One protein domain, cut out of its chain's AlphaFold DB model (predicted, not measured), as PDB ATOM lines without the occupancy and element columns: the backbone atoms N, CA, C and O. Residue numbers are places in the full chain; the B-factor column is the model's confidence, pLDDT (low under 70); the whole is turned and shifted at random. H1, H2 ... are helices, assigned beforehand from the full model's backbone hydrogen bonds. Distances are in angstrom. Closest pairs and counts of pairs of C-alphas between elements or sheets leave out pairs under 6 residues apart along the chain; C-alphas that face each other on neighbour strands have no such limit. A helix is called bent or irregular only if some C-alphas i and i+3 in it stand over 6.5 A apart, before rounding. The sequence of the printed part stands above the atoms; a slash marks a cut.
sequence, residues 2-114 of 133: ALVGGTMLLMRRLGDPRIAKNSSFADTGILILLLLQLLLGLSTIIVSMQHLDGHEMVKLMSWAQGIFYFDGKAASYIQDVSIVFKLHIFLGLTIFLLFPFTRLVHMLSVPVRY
ATOM      1  N   ALA A   2     -35.732 -51.125  11.059       94.12
ATOM      2  CA  ALA A   2     -35.978 -49.683  11.227       94.12
ATOM      3  C   ALA A   2     -35.330 -49.077  12.489       94.12
ATOM      4  O   ALA A   2     -34.829 -47.960  12.428       94.12
ATOM      5  N   LEU A   3     -35.264 -49.832  13.593       94.88
ATOM      6  CA  LEU A   3     -34.662 -49.363  14.845       94.88
ATOM      7  C   LEU A   3     -33.165 -49.109  14.681       94.88
ATOM      8  O   LEU A   3     -32.686 -48.031  15.000       94.88
ATOM      9  N   VAL A   4     -32.446 -50.069  14.101       96.94
ATOM     10  CA  VAL A   4     -31.005 -49.952  13.845       96.94
ATOM     11  C   VAL A   4     -30.724 -48.767  12.917       96.94
ATOM     12  O   VAL A   4     -29.905 -47.913  13.239       96.94
ATOM     13  N   GLY A   5     -31.459 -48.661  11.803       97.12
ATOM     14  CA  GLY A   5     -31.330 -47.540  10.865       97.12
ATOM     15  C   GLY A   5     -31.632 -46.183  11.504       97.12
ATOM     16  O   GLY A   5     -30.857 -45.241  11.353       97.12
ATOM     17  N   GLY A   6     -32.727 -46.086  12.259       95.81
ATOM     18  CA  GLY A   6     -33.120 -44.864  12.954       95.81
ATOM     19  C   GLY A   6     -32.105 -44.447  14.019       95.81
ATOM     20  O   GLY A   6     -31.737 -43.275  14.070       95.81
ATOM     21  N   THR A   7     -31.591 -45.394  14.807       96.62
ATOM     22  CA  THR A   7     -30.564 -45.125  15.823       96.62
ATOM     23  C   THR A   7     -29.272 -44.639  15.174       96.62
ATOM     24  O   THR A   7     -28.734 -43.622  15.602       96.62
ATOM     25  N   MET A   8     -28.816 -45.274  14.088       96.94
ATOM     26  CA  MET A   8     -27.645 -44.801  13.334       96.94
ATOM     27  C   MET A   8     -27.850 -43.381  12.783       96.94
ATOM     28  O   MET A   8     -26.951 -42.545  12.866       96.94
ATOM     29  N   LEU A   9     -29.042 -43.072  12.260       96.25
ATOM     30  CA  LEU A   9     -29.373 -41.726  11.782       96.25
ATOM     31  C   LEU A   9     -29.401 -40.692  12.912       96.25
ATOM     32  O   LEU A   9     -28.972 -39.557  12.698       96.25
ATOM     33  N   LEU A  10     -29.892 -41.066  14.095       95.75
ATOM     34  CA  LEU A  10     -29.919 -40.186  15.261       95.75
ATOM     35  C   LEU A  10     -28.500 -39.918  15.772       95.75
ATOM     36  O   LEU A  10     -28.136 -38.759  15.955       95.75
ATOM     37  N   MET A  11     -27.683 -40.966  15.912       96.12
ATOM     38  CA  MET A  11     -26.269 -40.846  16.282       96.12
ATOM     39  C   MET A  11     -25.516 -39.942  15.303       96.12
ATOM     40  O   MET A  11     -24.807 -39.035  15.728       96.12
ATOM     41  N   ARG A  12     -25.734 -40.112  13.993       95.25
ATOM     42  CA  ARG A  12     -25.154 -39.242  12.960       95.25
ATOM     43  C   ARG A  12     -25.600 -37.786  13.104       95.25
ATOM     44  O   ARG A  12     -24.794 -36.882  12.922       95.25
ATOM     45  N   ARG A  13     -26.876 -37.543  13.409       94.44
ATOM     46  CA  ARG A  13     -27.429 -36.184  13.516       94.44
ATOM     47  C   ARG A  13     -26.886 -35.415  14.716       94.44
ATOM     48  O   ARG A  13     -26.668 -34.215  14.596       94.44
ATOM     49  N   LEU A  14     -26.696 -36.098  15.841       92.44
ATOM     50  CA  LEU A  14     -26.200 -35.497  17.079       92.44
ATOM     51  C   LEU A  14     -24.666 -35.446  17.134       92.44
ATOM     52  O   LEU A  14     -24.114 -34.506  17.694       92.44
ATOM     53  N   GLY A  15     -23.985 -36.444  16.564       90.75
ATOM     54  CA  GLY A  15     -22.533 -36.603  16.669       90.75
ATOM     55  C   GLY A  15     -21.713 -35.892  15.591       90.75
ATOM     56  O   GLY A  15     -20.575 -35.525  15.858       90.75
ATOM     57  N   ASP A  16     -22.251 -35.677  14.384       94.50
ATOM     58  CA  ASP A  16     -21.526 -34.982  13.310       94.50
ATOM     59  C   ASP A  16     -21.723 -33.453  13.418       94.50
ATOM     60  O   ASP A  16     -22.842 -32.966  13.200       94.50
ATOM     61  N   PRO A  17     -20.659 -32.659  13.671       92.25
ATOM     62  CA  PRO A  17     -20.763 -31.208  13.820       92.25
ATOM     63  C   PRO A  17     -21.351 -30.496  12.597       92.25
ATOM     64  O   PRO A  17     -21.974 -29.444  12.739       92.25
ATOM     65  N   ARG A  18     -21.160 -31.039  11.386       93.44
ATOM     66  CA  ARG A  18     -21.690 -30.442  10.150       93.44
ATOM     67  C   ARG A  18     -23.199 -30.621  10.053       93.44
ATOM     68  O   ARG A  18     -23.891 -29.744   9.543       93.44
ATOM     69  N   ILE A  19     -23.711 -31.753  10.526       91.81
ATOM     70  CA  ILE A  19     -25.138 -32.085  10.463       91.81
ATOM     71  C   ILE A  19     -25.877 -31.430  11.620       91.81
ATOM     72  O   ILE A  19     -26.953 -30.878  11.398       91.81
ATOM     73  N   ALA A  20     -25.294 -31.441  12.817       89.06
ATOM     74  CA  ALA A  20     -25.875 -30.815  13.996       89.06
ATOM     75  C   ALA A  20     -26.106 -29.310  13.774       89.06
ATOM     76  O   ALA A  20     -27.196 -28.817  14.049       89.06
ATOM     77  N   LYS A  21     -25.133 -28.600  13.181       91.50
ATOM     78  CA  LYS A  21     -25.248 -27.159  12.875       91.50
ATOM     79  C   LYS A  21     -26.304 -26.819  11.819       91.50
ATOM     80  O   LYS A  21     -26.841 -25.721  11.842       91.50
ATOM     81  N   ASN A  22     -26.587 -27.743  10.899       93.38
ATOM     82  CA  ASN A  22     -27.531 -27.537   9.796       93.38
ATOM     83  C   ASN A  22     -28.898 -28.203  10.033       93.38
ATOM     84  O   ASN A  22     -29.764 -28.158   9.161       93.38
ATOM     85  N   SER A  23     -29.096 -28.863  11.176       90.38
ATOM     86  CA  SER A  23     -30.364 -29.504  11.527       90.38
ATOM     87  C   SER A  23     -31.232 -28.552  12.338       90.38
ATOM     88  O   SER A  23     -30.749 -27.872  13.239       90.38
ATOM     89  N   SER A  24     -32.534 -28.548  12.063       93.31
ATOM     90  CA  SER A  24     -33.500 -27.857  12.920       93.31
ATOM     91  C   SER A  24     -33.765 -28.648  14.214       93.31
ATOM     92  O   SER A  24     -33.451 -29.837  14.328       93.31
ATOM     93  N   PHE A  25     -34.393 -28.017  15.208       92.38
ATOM     94  CA  PHE A  25     -34.870 -28.743  16.390       92.38
ATOM     95  C   PHE A  25     -35.950 -29.775  16.021       92.38
ATOM     96  O   PHE A  25     -35.883 -30.930  16.446       92.38
ATOM     97  N   ALA A  26     -36.896 -29.389  15.157       93.75
ATOM     98  CA  ALA A  26     -37.977 -30.255  14.679       93.75
ATOM     99  C   ALA A  26     -37.445 -31.510  13.965       93.75
ATOM    100  O   ALA A  26     -37.981 -32.604  14.118       93.75
ATOM    101  N   ASP A  27     -36.344 -31.360  13.236       93.25
ATOM    102  CA  ASP A  27     -35.649 -32.412  12.503       93.25
ATOM    103  C   ASP A  27     -35.109 -33.546  13.377       93.25
ATOM    104  O   ASP A  27     -35.088 -34.708  12.947       93.25
ATOM    105  N   THR A  28     -34.610 -33.189  14.556       94.12
ATOM    106  CA  THR A  28     -34.080 -34.120  15.554       94.12
ATOM    107  C   THR A  28     -35.214 -34.651  16.419       94.12
ATOM    108  O   THR A  28     -35.317 -35.862  16.605       94.12
ATOM    109  N   GLY A  29     -36.114 -33.768  16.865       95.44
ATOM    110  CA  GLY A  29     -37.268 -34.124  17.686       95.44
ATOM    111  C   GLY A  29     -38.153 -35.174  17.021       95.44
ATOM    112  O   GLY A  29     -38.446 -36.199  17.629       95.44
ATOM    113  N   ILE A  30     -38.499 -34.999  15.740       97.00
ATOM    114  CA  ILE A  30     -39.352 -35.968  15.040       97.00
ATOM    115  C   ILE A  30     -38.682 -37.336  14.872       97.00
ATOM    116  O   ILE A  30     -39.351 -38.363  14.934       97.00
ATOM    117  N   LEU A  31     -37.354 -37.377  14.706       96.50
ATOM    118  CA  LEU A  31     -36.610 -38.634  14.620       96.50
ATOM    119  C   LEU A  31     -36.593 -39.368  15.967       96.50
ATOM    120  O   LEU A  31     -36.744 -40.588  15.995       96.50
ATOM    121  N   ILE A  32     -36.455 -38.632  17.072       96.88
ATOM    122  CA  ILE A  32     -36.547 -39.188  18.427       96.88
ATOM    123  C   ILE A  32     -37.954 -39.739  18.678       96.88
ATOM    124  O   ILE A  32     -38.081 -40.870  19.140       96.88
ATOM    125  N   LEU A  33     -39.004 -38.989  18.324       97.56
ATOM    126  CA  LEU A  33     -40.390 -39.447  18.475       97.56
ATOM    127  C   LEU A  33     -40.661 -40.716  17.659       97.56
ATOM    128  O   LEU A  33     -41.283 -41.638  18.173       97.56
ATOM    129  N   LEU A  34     -40.152 -40.809  16.425       97.44
ATOM    130  CA  LEU A  34     -40.264 -42.024  15.610       97.44
ATOM    131  C   LEU A  34     -39.540 -43.223  16.233       97.44
ATOM    132  O   LEU A  34     -40.056 -44.337  16.191       97.44
ATOM    133  N   LEU A  35     -38.359 -43.012  16.818       97.75
ATOM    134  CA  LEU A  35     -37.635 -44.070  17.525       97.75
ATOM    135  C   LEU A  35     -38.379 -44.519  18.782       97.75
ATOM    136  O   LEU A  35     -38.504 -45.720  19.009       97.75
ATOM    137  N   LEU A  36     -38.919 -43.579  19.558       97.88
ATOM    138  CA  LEU A  36     -39.738 -43.884  20.726       97.88
ATOM    139  C   LEU A  36     -41.005 -44.653  20.326       97.88
ATOM    140  O   LEU A  36     -41.310 -45.680  20.926       97.88
ATOM    141  N   GLN A  37     -41.693 -44.215  19.268       98.12
ATOM    142  CA  GLN A  37     -42.862 -44.899  18.715       98.12
ATOM    143  C   GLN A  37     -42.526 -46.321  18.278       98.12
ATOM    144  O   GLN A  37     -43.294 -47.248  18.535       98.12
ATOM    145  N   LEU A  38     -41.371 -46.509  17.640       97.56
ATOM    146  CA  LEU A  38     -40.915 -47.822  17.217       97.56
ATOM    147  C   LEU A  38     -40.574 -48.721  18.410       97.56
ATOM    148  O   LEU A  38     -40.933 -49.892  18.394       97.56
ATOM    149  N   LEU A  39     -39.931 -48.190  19.452       97.44
ATOM    150  CA  LEU A  39     -39.665 -48.936  20.684       97.44
ATOM    151  C   LEU A  39     -40.964 -49.352  21.381       97.44
ATOM    152  O   LEU A  39     -41.087 -50.511  21.769       97.44
ATOM    153  N   LEU A  40     -41.948 -48.451  21.472       97.12
ATOM    154  CA  LEU A  40     -43.283 -48.781  21.978       97.12
ATOM    155  C   LEU A  40     -43.973 -49.841  21.108       97.12
ATOM    156  O   LEU A  40     -44.574 -50.768  21.629       97.12
ATOM    157  N   GLY A  41     -43.864 -49.746  19.781       96.69
ATOM    158  CA  GLY A  41     -44.453 -50.735  18.868       96.69
ATOM    159  C   GLY A  41     -43.765 -52.103  18.915       96.69
ATOM    160  O   GLY A  41     -44.379 -53.125  18.635       96.69
ATOM    161  N   LEU A  42     -42.485 -52.158  19.282       96.75
ATOM    162  CA  LEU A  42     -41.800 -53.426  19.527       96.75
ATOM    163  C   LEU A  42     -42.150 -53.990  20.906       96.75
ATOM    164  O   LEU A  42     -42.303 -55.202  21.039       96.75
ATOM    165  N   SER A  43     -42.328 -53.144  21.924       95.56
ATOM    166  CA  SER A  43     -42.717 -53.610  23.258       95.56
ATOM    167  C   SER A  43     -44.147 -54.151  23.305       95.56
ATOM    168  O   SER A  43     -44.408 -55.067  24.086       95.56
ATOM    169  N   THR A  44     -45.054 -53.698  22.425       95.06
ATOM    170  CA  THR A  44     -46.388 -54.312  22.299       95.06
ATOM    171  C   THR A  44     -46.327 -55.785  21.912       95.06
ATOM    172  O   THR A  44     -47.212 -56.530  22.310       95.06
ATOM    173  N   ILE A  45     -45.281 -56.240  21.206       94.69
ATOM    174  CA  ILE A  45     -45.131 -57.653  20.818       94.69
ATOM    175  C   ILE A  45     -45.104 -58.549  22.059       94.69
ATOM    176  O   ILE A  45     -45.778 -59.572  22.083       94.69
ATOM    177  N   ILE A  46     -44.396 -58.136  23.114       93.56
ATOM    178  CA  ILE A  46     -44.284 -58.901  24.365       93.56
ATOM    179  C   ILE A  46     -45.670 -59.099  25.003       93.56
ATOM    180  O   ILE A  46     -45.974 -60.178  25.502       93.56
ATOM    181  N   VAL A  47     -46.525 -58.074  24.943       91.38
ATOM    182  CA  VAL A  47     -47.898 -58.117  25.472       91.38
ATOM    183  C   VAL A  47     -48.821 -58.929  24.556       91.38
ATOM    184  O   VAL A  47     -49.606 -59.749  25.029       91.38
ATOM    185  N   SER A  48     -48.714 -58.748  23.239       91.38
ATOM    186  CA  SER A  48     -49.494 -59.503  22.250       91.38
ATOM    187  C   SER A  48     -49.184 -61.000  22.280       91.38
ATOM    188  O   SER A  48     -50.082 -61.804  22.064       91.38
ATOM    189  N   MET A  49     -47.950 -61.396  22.604       92.50
ATOM    190  CA  MET A  49     -47.574 -62.807  22.755       92.50
ATOM    191  C   MET A  49     -48.327 -63.523  23.886       92.50
ATOM    192  O   MET A  49     -48.391 -64.747  23.881       92.50
ATOM    193  N   GLN A  50     -48.911 -62.785  24.834       89.69
ATOM    194  CA  GLN A  50     -49.752 -63.348  25.897       89.69
ATOM    195  C   GLN A  50     -51.194 -63.622  25.427       89.69
ATOM    196  O   GLN A  50     -51.929 -64.325  26.112       89.69
ATOM    197  N   HIS A  51     -51.586 -63.099  24.259       88.31
ATOM    198  CA  HIS A  51     -52.947 -63.138  23.710       88.31
ATOM    199  C   HIS A  51     -52.916 -63.610  22.247       88.31
ATOM    200  O   HIS A  51     -53.204 -62.863  21.306       88.31
ATOM    201  N   LEU A  52     -52.497 -64.865  22.048       89.00
ATOM    202  CA  LEU A  52     -52.344 -65.481  20.719       89.00
ATOM    203  C   LEU A  52     -53.680 -65.768  20.016       89.00
ATOM    204  O   LEU A  52     -53.697 -66.049  18.822       89.00
ATOM    205  N   ASP A  53     -54.789 -65.675  20.745       88.94
ATOM    206  CA  ASP A  53     -56.157 -65.719  20.232       88.94
ATOM    207  C   ASP A  53     -56.520 -64.480  19.391       88.94
ATOM    208  O   ASP A  53     -57.510 -64.487  18.664       88.94
ATOM    209  N   GLY A  54     -55.712 -63.414  19.462       85.62
ATOM    210  CA  GLY A  54     -55.873 -62.211  18.646       85.62
ATOM    211  C   GLY A  54     -56.960 -61.260  19.146       85.62
ATOM    212  O   GLY A  54     -57.238 -60.251  18.495       85.62
ATOM    213  N   HIS A  55     -57.551 -61.518  20.314       87.56
ATOM    214  CA  HIS A  55     -58.617 -60.688  20.872       87.56
ATOM    215  C   HIS A  55     -58.172 -59.229  21.099       87.56
ATOM    216  O   HIS A  55     -58.906 -58.290  20.778       87.56
ATOM    217  N   GLU A  56     -56.932 -59.014  21.553       87.56
ATOM    218  CA  GLU A  56     -56.349 -57.671  21.701       87.56
ATOM    219  C   GLU A  56     -56.231 -56.935  20.354       87.56
ATOM    220  O   GLU A  56     -56.469 -55.730  20.277       87.56
ATOM    221  N   MET A  57     -55.934 -57.652  19.265       90.19
ATOM    222  CA  MET A  57     -55.869 -57.067  17.922       90.19
ATOM    223  C   MET A  57     -57.254 -56.626  17.437       90.19
ATOM    224  O   MET A  57     -57.378 -55.539  16.872       90.19
ATOM    225  N   VAL A  58     -58.301 -57.415  17.700       93.38
ATOM    226  CA  VAL A  58     -59.681 -57.071  17.316       93.38
ATOM    227  C   VAL A  58     -60.143 -55.791  18.015       93.38
ATOM    228  O   VAL A  58     -60.688 -54.911  17.354       93.38
ATOM    229  N   LYS A  59     -59.856 -55.621  19.313       93.38
ATOM    230  CA  LYS A  59     -60.156 -54.375  20.047       93.38
ATOM    231  C   LYS A  59     -59.529 -53.143  19.386       93.38
ATOM    232  O   LYS A  59     -60.202 -52.133  19.173       93.38
ATOM    233  N   LEU A  60     -58.246 -53.237  19.026       94.81
ATOM    234  CA  LEU A  60     -57.508 -52.150  18.375       94.81
ATOM    235  C   LEU A  60     -58.040 -51.854  16.966       94.81
ATOM    236  O   LEU A  60     -58.145 -50.687  16.586       94.81
ATOM    237  N   MET A  61     -58.410 -52.888  16.204       94.69
ATOM    238  CA  MET A  61     -59.035 -52.730  14.888       94.69
ATOM    239  C   MET A  61     -60.398 -52.047  14.988       94.69
ATOM    240  O   MET A  61     -60.644 -51.102  14.241       94.69
ATOM    241  N   SER A  62     -61.251 -52.471  15.925       95.50
ATOM    242  CA  SER A  62     -62.562 -51.859  16.161       95.50
ATOM    243  C   SER A  62     -62.436 -50.394  16.569       95.50
ATOM    244  O   SER A  62     -63.176 -49.552  16.066       95.50
ATOM    245  N   TRP A  63     -61.455 -50.051  17.410       96.50
ATOM    246  CA  TRP A  63     -61.134 -48.655  17.714       96.50
ATOM    247  C   TRP A  63     -60.722 -47.869  16.472       96.50
ATOM    248  O   TRP A  63     -61.309 -46.824  16.200       96.50
ATOM    249  N   ALA A  64     -59.767 -48.377  15.690       96.00
ATOM    250  CA  ALA A  64     -59.292 -47.683  14.497       96.00
ATOM    251  C   ALA A  64     -60.431 -47.463  13.489       96.00
ATOM    252  O   ALA A  64     -60.609 -46.355  12.984       96.00
ATOM    253  N   GLN A  65     -61.240 -48.495  13.238       96.19
ATOM    254  CA  GLN A  65     -62.422 -48.410  12.384       96.19
ATOM    255  C   GLN A  65     -63.452 -47.424  12.937       96.19
ATOM    256  O   GLN A  65     -63.954 -46.601  12.179       96.19
ATOM    257  N   GLY A  66     -63.728 -47.453  14.243       96.25
ATOM    258  CA  GLY A  66     -64.652 -46.529  14.897       96.25
ATOM    259  C   GLY A  66     -64.266 -45.066  14.687       96.25
ATOM    260  O   GLY A  66     -65.128 -44.250  14.378       96.25
ATOM    261  N   ILE A  67     -62.971 -44.731  14.746       95.50
ATOM    262  CA  ILE A  67     -62.491 -43.375  14.433       95.50
ATOM    263  C   ILE A  67     -62.789 -42.994  12.974       95.50
ATOM    264  O   ILE A  67     -63.292 -41.901  12.724       95.50
ATOM    265  N   PHE A  68     -62.529 -43.885  12.011       94.62
ATOM    266  CA  PHE A  68     -62.800 -43.620  10.589       94.62
ATOM    267  C   PHE A  68     -64.294 -43.581  10.238       94.62
ATOM    268  O   PHE A  68     -64.684 -42.841   9.336       94.62
ATOM    269  N   TYR A  69     -65.127 -44.343  10.946       96.25
ATOM    270  CA  TYR A  69     -66.585 -44.329  10.799       96.25
ATOM    271  C   TYR A  69     -67.276 -43.265  11.664       96.25
ATOM    272  O   TYR A  69     -68.502 -43.193  11.659       96.25
ATOM    273  N   PHE A  70     -66.513 -42.426  12.374       95.31
ATOM    274  CA  PHE A  70     -67.029 -41.389  13.274       95.31
ATOM    275  C   PHE A  70     -67.962 -41.929  14.375       95.31
ATOM    276  O   PHE A  70     -68.923 -41.274  14.780       95.31
ATOM    277  N   ASP A  71     -67.665 -43.120  14.894       95.75
ATOM    278  CA  ASP A  71     -68.352 -43.704  16.042       95.75
ATOM    279  C   ASP A  71     -67.920 -43.009  17.345       95.75
ATOM    280  O   ASP A  71     -66.780 -43.135  17.801       95.75
ATOM    281  N   GLY A  72     -68.856 -42.309  17.994       95.19
ATOM    282  CA  GLY A  72     -68.632 -41.640  19.281       95.19
ATOM    283  C   GLY A  72     -68.257 -42.585  20.431       95.19
ATOM    284  O   GLY A  72     -67.766 -42.126  21.462       95.19
ATOM    285  N   LYS A  73     -68.447 -43.900  20.267       94.12
ATOM    286  CA  LYS A  73     -68.056 -44.924  21.242       94.12
ATOM    287  C   LYS A  73     -66.671 -45.516  20.980       94.12
ATOM    288  O   LYS A  73     -66.249 -46.373  21.743       94.12
ATOM    289  N   ALA A  74     -65.911 -45.052  19.983       94.19
ATOM    290  CA  ALA A  74     -64.622 -45.658  19.627       94.19
ATOM    291  C   ALA A  74     -63.676 -45.861  20.829       94.19
ATOM    292  O   ALA A  74     -63.039 -46.906  20.954       94.19
ATOM    293  N   ALA A  75     -63.627 -44.903  21.762       92.88
ATOM    294  CA  ALA A  75     -62.800 -44.993  22.965       92.88
ATOM    295  C   ALA A  75     -63.158 -46.178  23.884       92.88
ATOM    296  O   ALA A  75     -62.274 -46.682  24.578       92.88
ATOM    297  N   SER A  76     -64.411 -46.656  23.888       94.88
ATOM    298  CA  SER A  76     -64.806 -47.800  24.718       94.88
ATOM    299  C   SER A  76     -64.171 -49.111  24.261       94.88
ATOM    300  O   SER A  76     -63.907 -49.973  25.089       94.88
ATOM    301  N   TYR A  77     -63.846 -49.250  22.969       94.31
ATOM    302  CA  TYR A  77     -63.229 -50.468  22.426       94.31
ATOM    303  C   TYR A  77     -61.822 -50.736  22.973       94.31
ATOM    304  O   TYR A  77     -61.353 -51.870  22.926       94.31
ATOM    305  N   ILE A  78     -61.159 -49.709  23.518       94.88
ATOM    306  CA  ILE A  78     -59.800 -49.799  24.063       94.88
ATOM    307  C   ILE A  78     -59.726 -49.505  25.569       94.88
ATOM    308  O   ILE A  78     -58.678 -49.100  26.079       94.88
ATOM    309  N   GLN A  79     -60.816 -49.691  26.313       93.88
ATOM    310  CA  GLN A  79     -60.792 -49.468  27.763       93.88
ATOM    311  C   GLN A  79     -59.867 -50.457  28.481       93.88
ATOM    312  O   GLN A  79     -58.997 -50.020  29.239       93.88
ATOM    313  N   ASP A  80     -59.958 -51.742  28.141       91.81
ATOM    314  CA  ASP A  80     -59.270 -52.823  28.865       91.81
ATOM    315  C   ASP A  80     -57.943 -53.270  28.233       91.81
ATOM    316  O   ASP A  80     -57.365 -54.273  28.643       91.81
ATOM    317  N   VAL A  81     -57.452 -52.564  27.212       93.44
ATOM    318  CA  VAL A  81     -56.158 -52.883  26.577       93.44
ATOM    319  C   VAL A  81     -55.010 -52.396  27.457       93.44
ATOM    320  O   VAL A  81     -55.105 -51.354  28.117       93.44
ATOM    321  N   SER A  82     -53.883 -53.106  27.392       93.56
ATOM    322  CA  SER A  82     -52.654 -52.718  28.089       93.56
ATOM    323  C   SER A  82     -52.230 -51.276  27.784       93.56
ATOM    324  O   SER A  82     -52.357 -50.771  26.663       93.56
ATOM    325  N   ILE A  83     -51.656 -50.615  28.792       95.62
ATOM    326  CA  ILE A  83     -51.189 -49.225  28.713       95.62
ATOM    327  C   ILE A  83     -50.183 -49.002  27.578       95.62
ATOM    328  O   ILE A  83     -50.156 -47.924  26.991       95.62
ATOM    329  N   VAL A  84     -49.400 -50.024  27.217       96.06
ATOM    330  CA  VAL A  84     -48.410 -49.938  26.134       96.06
ATOM    331  C   VAL A  84     -49.087 -49.603  24.800       96.06
ATOM    332  O   VAL A  84     -48.604 -48.737  24.072       96.06
ATOM    333  N   PHE A  85     -50.247 -50.203  24.511       95.81
ATOM    334  CA  PHE A  85     -51.015 -49.892  23.303       95.81
ATOM    335  C   PHE A  85     -51.571 -48.469  23.335       95.81
ATOM    336  O   PHE A  85     -51.504 -47.761  22.333       95.81
ATOM    337  N   LYS A  86     -52.061 -48.015  24.495       95.94
ATOM    338  CA  LYS A  86     -52.571 -46.645  24.664       95.94
ATOM    339  C   LYS A  86     -51.467 -45.607  24.456       95.94
ATOM    340  O   LYS A  86     -51.686 -44.625  23.751       95.94
ATOM    341  N   LEU A  87     -50.270 -45.846  25.000       97.81
ATOM    342  CA  LEU A  87     -49.094 -44.998  24.778       97.81
ATOM    343  C   LEU A  87     -48.677 -44.983  23.304       97.81
ATOM    344  O   LEU A  87     -48.395 -43.916  22.764       97.81
ATOM    345  N   HIS A  88     -48.682 -46.145  22.643       97.69
ATOM    346  CA  HIS A  88     -48.370 -46.248  21.219       97.69
ATOM    347  C   HIS A  88     -49.382 -45.485  20.350       97.69
ATOM    348  O   HIS A  88     -48.990 -44.762  19.437       97.69
ATOM    349  N   ILE A  89     -50.681 -45.596  20.643       96.81
ATOM    350  CA  ILE A  89     -51.735 -44.840  19.954       96.81
ATOM    351  C   ILE A  89     -51.547 -43.338  20.176       96.81
ATOM    352  O   ILE A  89     -51.528 -42.571  19.216       96.81
ATOM    353  N   PHE A  90     -51.376 -42.916  21.429       97.56
ATOM    354  CA  PHE A  90     -51.234 -41.507  21.785       97.56
ATOM    355  C   PHE A  90     -50.032 -40.857  21.089       97.56
ATOM    356  O   PHE A  90     -50.162 -39.803  20.459       97.56
ATOM    357  N   LEU A  91     -48.867 -41.504  21.151       98.06
ATOM    358  CA  LEU A  91     -47.661 -41.004  20.503       98.06
ATOM    359  C   LEU A  91     -47.789 -41.048  18.970       98.06
ATOM    360  O   LEU A  91     -47.386 -40.097  18.302       98.06
ATOM    361  N   GLY A  92     -48.428 -42.079  18.410       97.69
ATOM    362  CA  GLY A  92     -48.725 -42.170  16.979       97.69
ATOM    363  C   GLY A  92     -49.613 -41.025  16.476       97.69
ATOM    364  O   GLY A  92     -49.277 -40.369  15.489       97.69
ATOM    365  N   LEU A  93     -50.702 -40.720  17.188       97.31
ATOM    366  CA  LEU A  93     -51.581 -39.587  16.876       97.31
ATOM    367  C   LEU A  93     -50.867 -38.241  17.058       97.31
ATOM    368  O   LEU A  93     -51.061 -37.325  16.261       97.31
ATOM    369  N   THR A  94     -49.979 -38.133  18.048       97.94
ATOM    370  CA  THR A  94     -49.131 -36.946  18.232       97.94
ATOM    371  C   THR A  94     -48.196 -36.739  17.040       97.94
ATOM    372  O   THR A  94     -48.060 -35.623  16.544       97.94
ATOM    373  N   ILE A  95     -47.581 -37.805  16.518       97.81
ATOM    374  CA  ILE A  95     -46.754 -37.728  15.304       97.81
ATOM    375  C   ILE A  95     -47.598 -37.290  14.102       97.81
ATOM    376  O   ILE A  95     -47.137 -36.469  13.310       97.81
ATOM    377  N   PHE A  96     -48.835 -37.782  13.983       96.81
ATOM    378  CA  PHE A  96     -49.756 -37.354  12.929       96.81
ATOM    379  C   PHE A  96     -50.121 -35.864  13.042       96.81
ATOM    380  O   PHE A  96     -50.184 -35.169  12.034       96.81
ATOM    381  N   LEU A  97     -50.271 -35.337  14.260       97.19
ATOM    382  CA  LEU A  97     -50.481 -33.906  14.495       97.19
ATOM    383  C   LEU A  97     -49.257 -33.059  14.099       97.19
ATOM    384  O   LEU A  97     -49.404 -31.975  13.541       97.19
ATOM    385  N   LEU A  98     -48.043 -33.553  14.366       96.62
ATOM    386  CA  LEU A  98     -46.787 -32.884  13.999       96.62
ATOM    387  C   LEU A  98     -46.424 -33.049  12.514       96.62
ATOM    388  O   LEU A  98     -45.534 -32.362  12.006       96.62
ATOM    389  N   PHE A  99     -47.095 -33.956  11.809       96.81
ATOM    390  CA  PHE A  99     -46.814 -34.312  10.425       96.81
ATOM    391  C   PHE A  99     -46.679 -33.109   9.470       96.81
ATOM    392  O   PHE A  99     -45.635 -33.022   8.818       96.81
ATOM    393  N   PRO A 100     -47.636 -32.155   9.389       96.19
ATOM    394  CA  PRO A 100     -47.554 -31.048   8.431       96.19
ATOM    395  C   PRO A 100     -46.475 -30.009   8.775       96.19
ATOM    396  O   PRO A 100     -46.111 -29.206   7.922       96.19
ATOM    397  N   PHE A 101     -45.949 -30.025  10.003       96.31
ATOM    398  CA  PHE A 101     -44.972 -29.048  10.500       96.31
ATOM    399  C   PHE A 101     -43.541 -29.589  10.535       96.31
ATOM    400  O   PHE A 101     -42.615 -28.904  10.967       96.31
ATOM    401  N   THR A 102     -43.343 -30.838  10.115       96.50
ATOM    402  CA  THR A 102     -42.044 -31.505  10.142       96.50
ATOM    403  C   THR A 102     -41.655 -31.970   8.750       96.50
ATOM    404  O   THR A 102     -42.439 -31.946   7.802       96.50
ATOM    405  N   ARG A 103     -40.427 -32.480   8.624       94.62
ATOM    406  CA  ARG A 103     -39.946 -33.073   7.374       94.62
ATOM    407  C   ARG A 103     -40.836 -34.195   6.850       94.62
ATOM    408  O   ARG A 103     -40.686 -34.553   5.689       94.62
ATOM    409  N   LEU A 104     -41.696 -34.800   7.677       96.38
ATOM    410  CA  LEU A 104     -42.501 -35.974   7.323       96.38
ATOM    411  C   LEU A 104     -43.411 -35.754   6.113       96.38
ATOM    412  O   LEU A 104     -43.715 -36.727   5.428       96.38
ATOM    413  N   VAL A 105     -43.729 -34.504   5.767       96.31
ATOM    414  CA  VAL A 105     -44.439 -34.147   4.527       96.31
ATOM    415  C   VAL A 105     -43.808 -34.739   3.261       96.31
ATOM    416  O   VAL A 105     -44.518 -34.984   2.286       96.31
ATOM    417  N   HIS A 106     -42.501 -35.047   3.271       94.81
ATOM    418  CA  HIS A 106     -41.836 -35.737   2.159       94.81
ATOM    419  C   HIS A 106     -42.488 -37.087   1.820       94.81
ATOM    420  O   HIS A 106     -42.463 -37.498   0.662       94.81
ATOM    421  N   MET A 107     -43.126 -37.743   2.796       94.38
ATOM    422  CA  MET A 107     -43.872 -38.983   2.597       94.38
ATOM    423  C   MET A 107     -45.040 -38.808   1.616       94.38
ATOM    424  O   MET A 107     -45.384 -39.764   0.941       94.38
ATOM    425  N   LEU A 108     -45.630 -37.613   1.463       92.56
ATOM    426  CA  LEU A 108     -46.682 -37.375   0.455       92.56
ATOM    427  C   LEU A 108     -46.129 -37.274  -0.970       92.56
ATOM    428  O   LEU A 108     -46.867 -37.428  -1.937       92.56
ATOM    429  N   SER A 109     -44.832 -37.009  -1.111       90.81
ATOM    430  CA  SER A 109     -44.172 -36.805  -2.402       90.81
ATOM    431  C   SER A 109     -43.560 -38.094  -2.959       90.81
ATOM    432  O   SER A 109     -42.558 -38.035  -3.674       90.81
ATOM    433  N   VAL A 110     -44.136 -39.265  -2.644       90.81
ATOM    434  CA  VAL A 110     -43.660 -40.539  -3.207       90.81
ATOM    435  C   VAL A 110     -43.714 -40.456  -4.736       90.81
ATOM    436  O   VAL A 110     -44.778 -40.185  -5.301       90.81
ATOM    437  N   PRO A 111     -42.600 -40.705  -5.446       88.50
ATOM    438  CA  PRO A 111     -42.515 -40.487  -6.886       88.50
ATOM    439  C   PRO A 111     -43.159 -41.630  -7.694       88.50
ATOM    440  O   PRO A 111     -42.555 -42.173  -8.614       88.50
ATOM    441  N   VAL A 112     -44.417 -41.982  -7.408       89.25
ATOM    442  CA  VAL A 112     -45.157 -43.063  -8.095       89.25
ATOM    443  C   VAL A 112     -45.216 -42.822  -9.605       89.25
ATOM    444  O   VAL A 112     -45.040 -43.737 -10.406       89.25
ATOM    445  N   ARG A 113     -45.380 -41.562 -10.020       85.12
ATOM    446  CA  ARG A 113     -45.433 -41.177 -11.436       85.12
ATOM    447  C   ARG A 113     -44.100 -41.362 -12.172       85.12
ATOM    448  O   ARG A 113     -44.093 -41.375 -13.394       85.12
ATOM    449  N   TYR A 114     -42.977 -41.463 -11.459       86.12
ATOM    450  CA  TYR A 114     -41.672 -41.703 -12.077       86.12
ATOM    451  C   TYR A 114     -41.522 -43.155 -12.536       86.12
ATOM    452  O   TYR A 114     -40.990 -43.398 -13.613       86.12
TER     453      TYR A 114
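Overview. This is residues 2 to 114 of the 133 residues of the protein "Respiratory nitrate reductase subunit gamma" of Rhodobacteraceae bacterium (UniProt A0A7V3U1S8). Look first for the long helix H3: H1 runs beside part of it on one side and H6 on the other, a loose row of three helices. H4 and H5 pair up beyond one end of this row, little H2 sits at the far end of H1, and from H7 residues 108 to 114 stick out. The printed part has 113 residues with seven named helices, H1 to H7 in chain order, and no named strand: all helix. It is loose, with a radius of gyration of the C-alphas of 17.3 A, and spans 49 by 32 by 28 A.

Along the chain. Find C-alpha 25 at (-34.870, -28.743, 16.390); from there H3, residues 25 to 48, runs 34.6 A. H6, residues 83 to 101, covers 27.9 A and is irregular: C-alphas 97 and 100 are 7.3 A apart. H1, residues 2 to 15, begins at (-35.978, -49.683, 11.227) and covers 19.5 A; H4, residues 55 to 68, covers 20.4 A. The short ones are H2, residues 17 to 22, H5, residues 74 to 78, and H7, residues 103 to 109.

Arrangement. H3 touches H6 at a shallow tilt of 26 degrees, opposite ways, closest at C-alphas 40 and 88, 5.7 A. With residues 28 to 39 alone it touches H1, closest at C-alphas 35 and 6, 6.5 A. H1 and H2 touch only at the corner, at C-alphas 13 and 19, 5.6 A. H4 touches H5, closest at C-alphas 66 and 74, 4.8 A. H7 is close to H6 but not clearly touching, closest at C-alphas 105 and 99, 6.4 A. Every O i to N i+4 pair is within hydrogen-bond range in H1 and H4, against 1 of 2 in H2, 16 of 20 in H3, 13 of 15 in H6, 0 of 1 in H5 and 0 of 3 in H7; O i to N i+3 gives 2 of 2 in H5 and 4 of 4 in H7.

Size, cuts and confidence. The farthest C-alphas, Arg 18 and Asp 53, are 50.3 A apart. The printed part has no cut, no link is long, and no printed residue is under 70 in pLDDT.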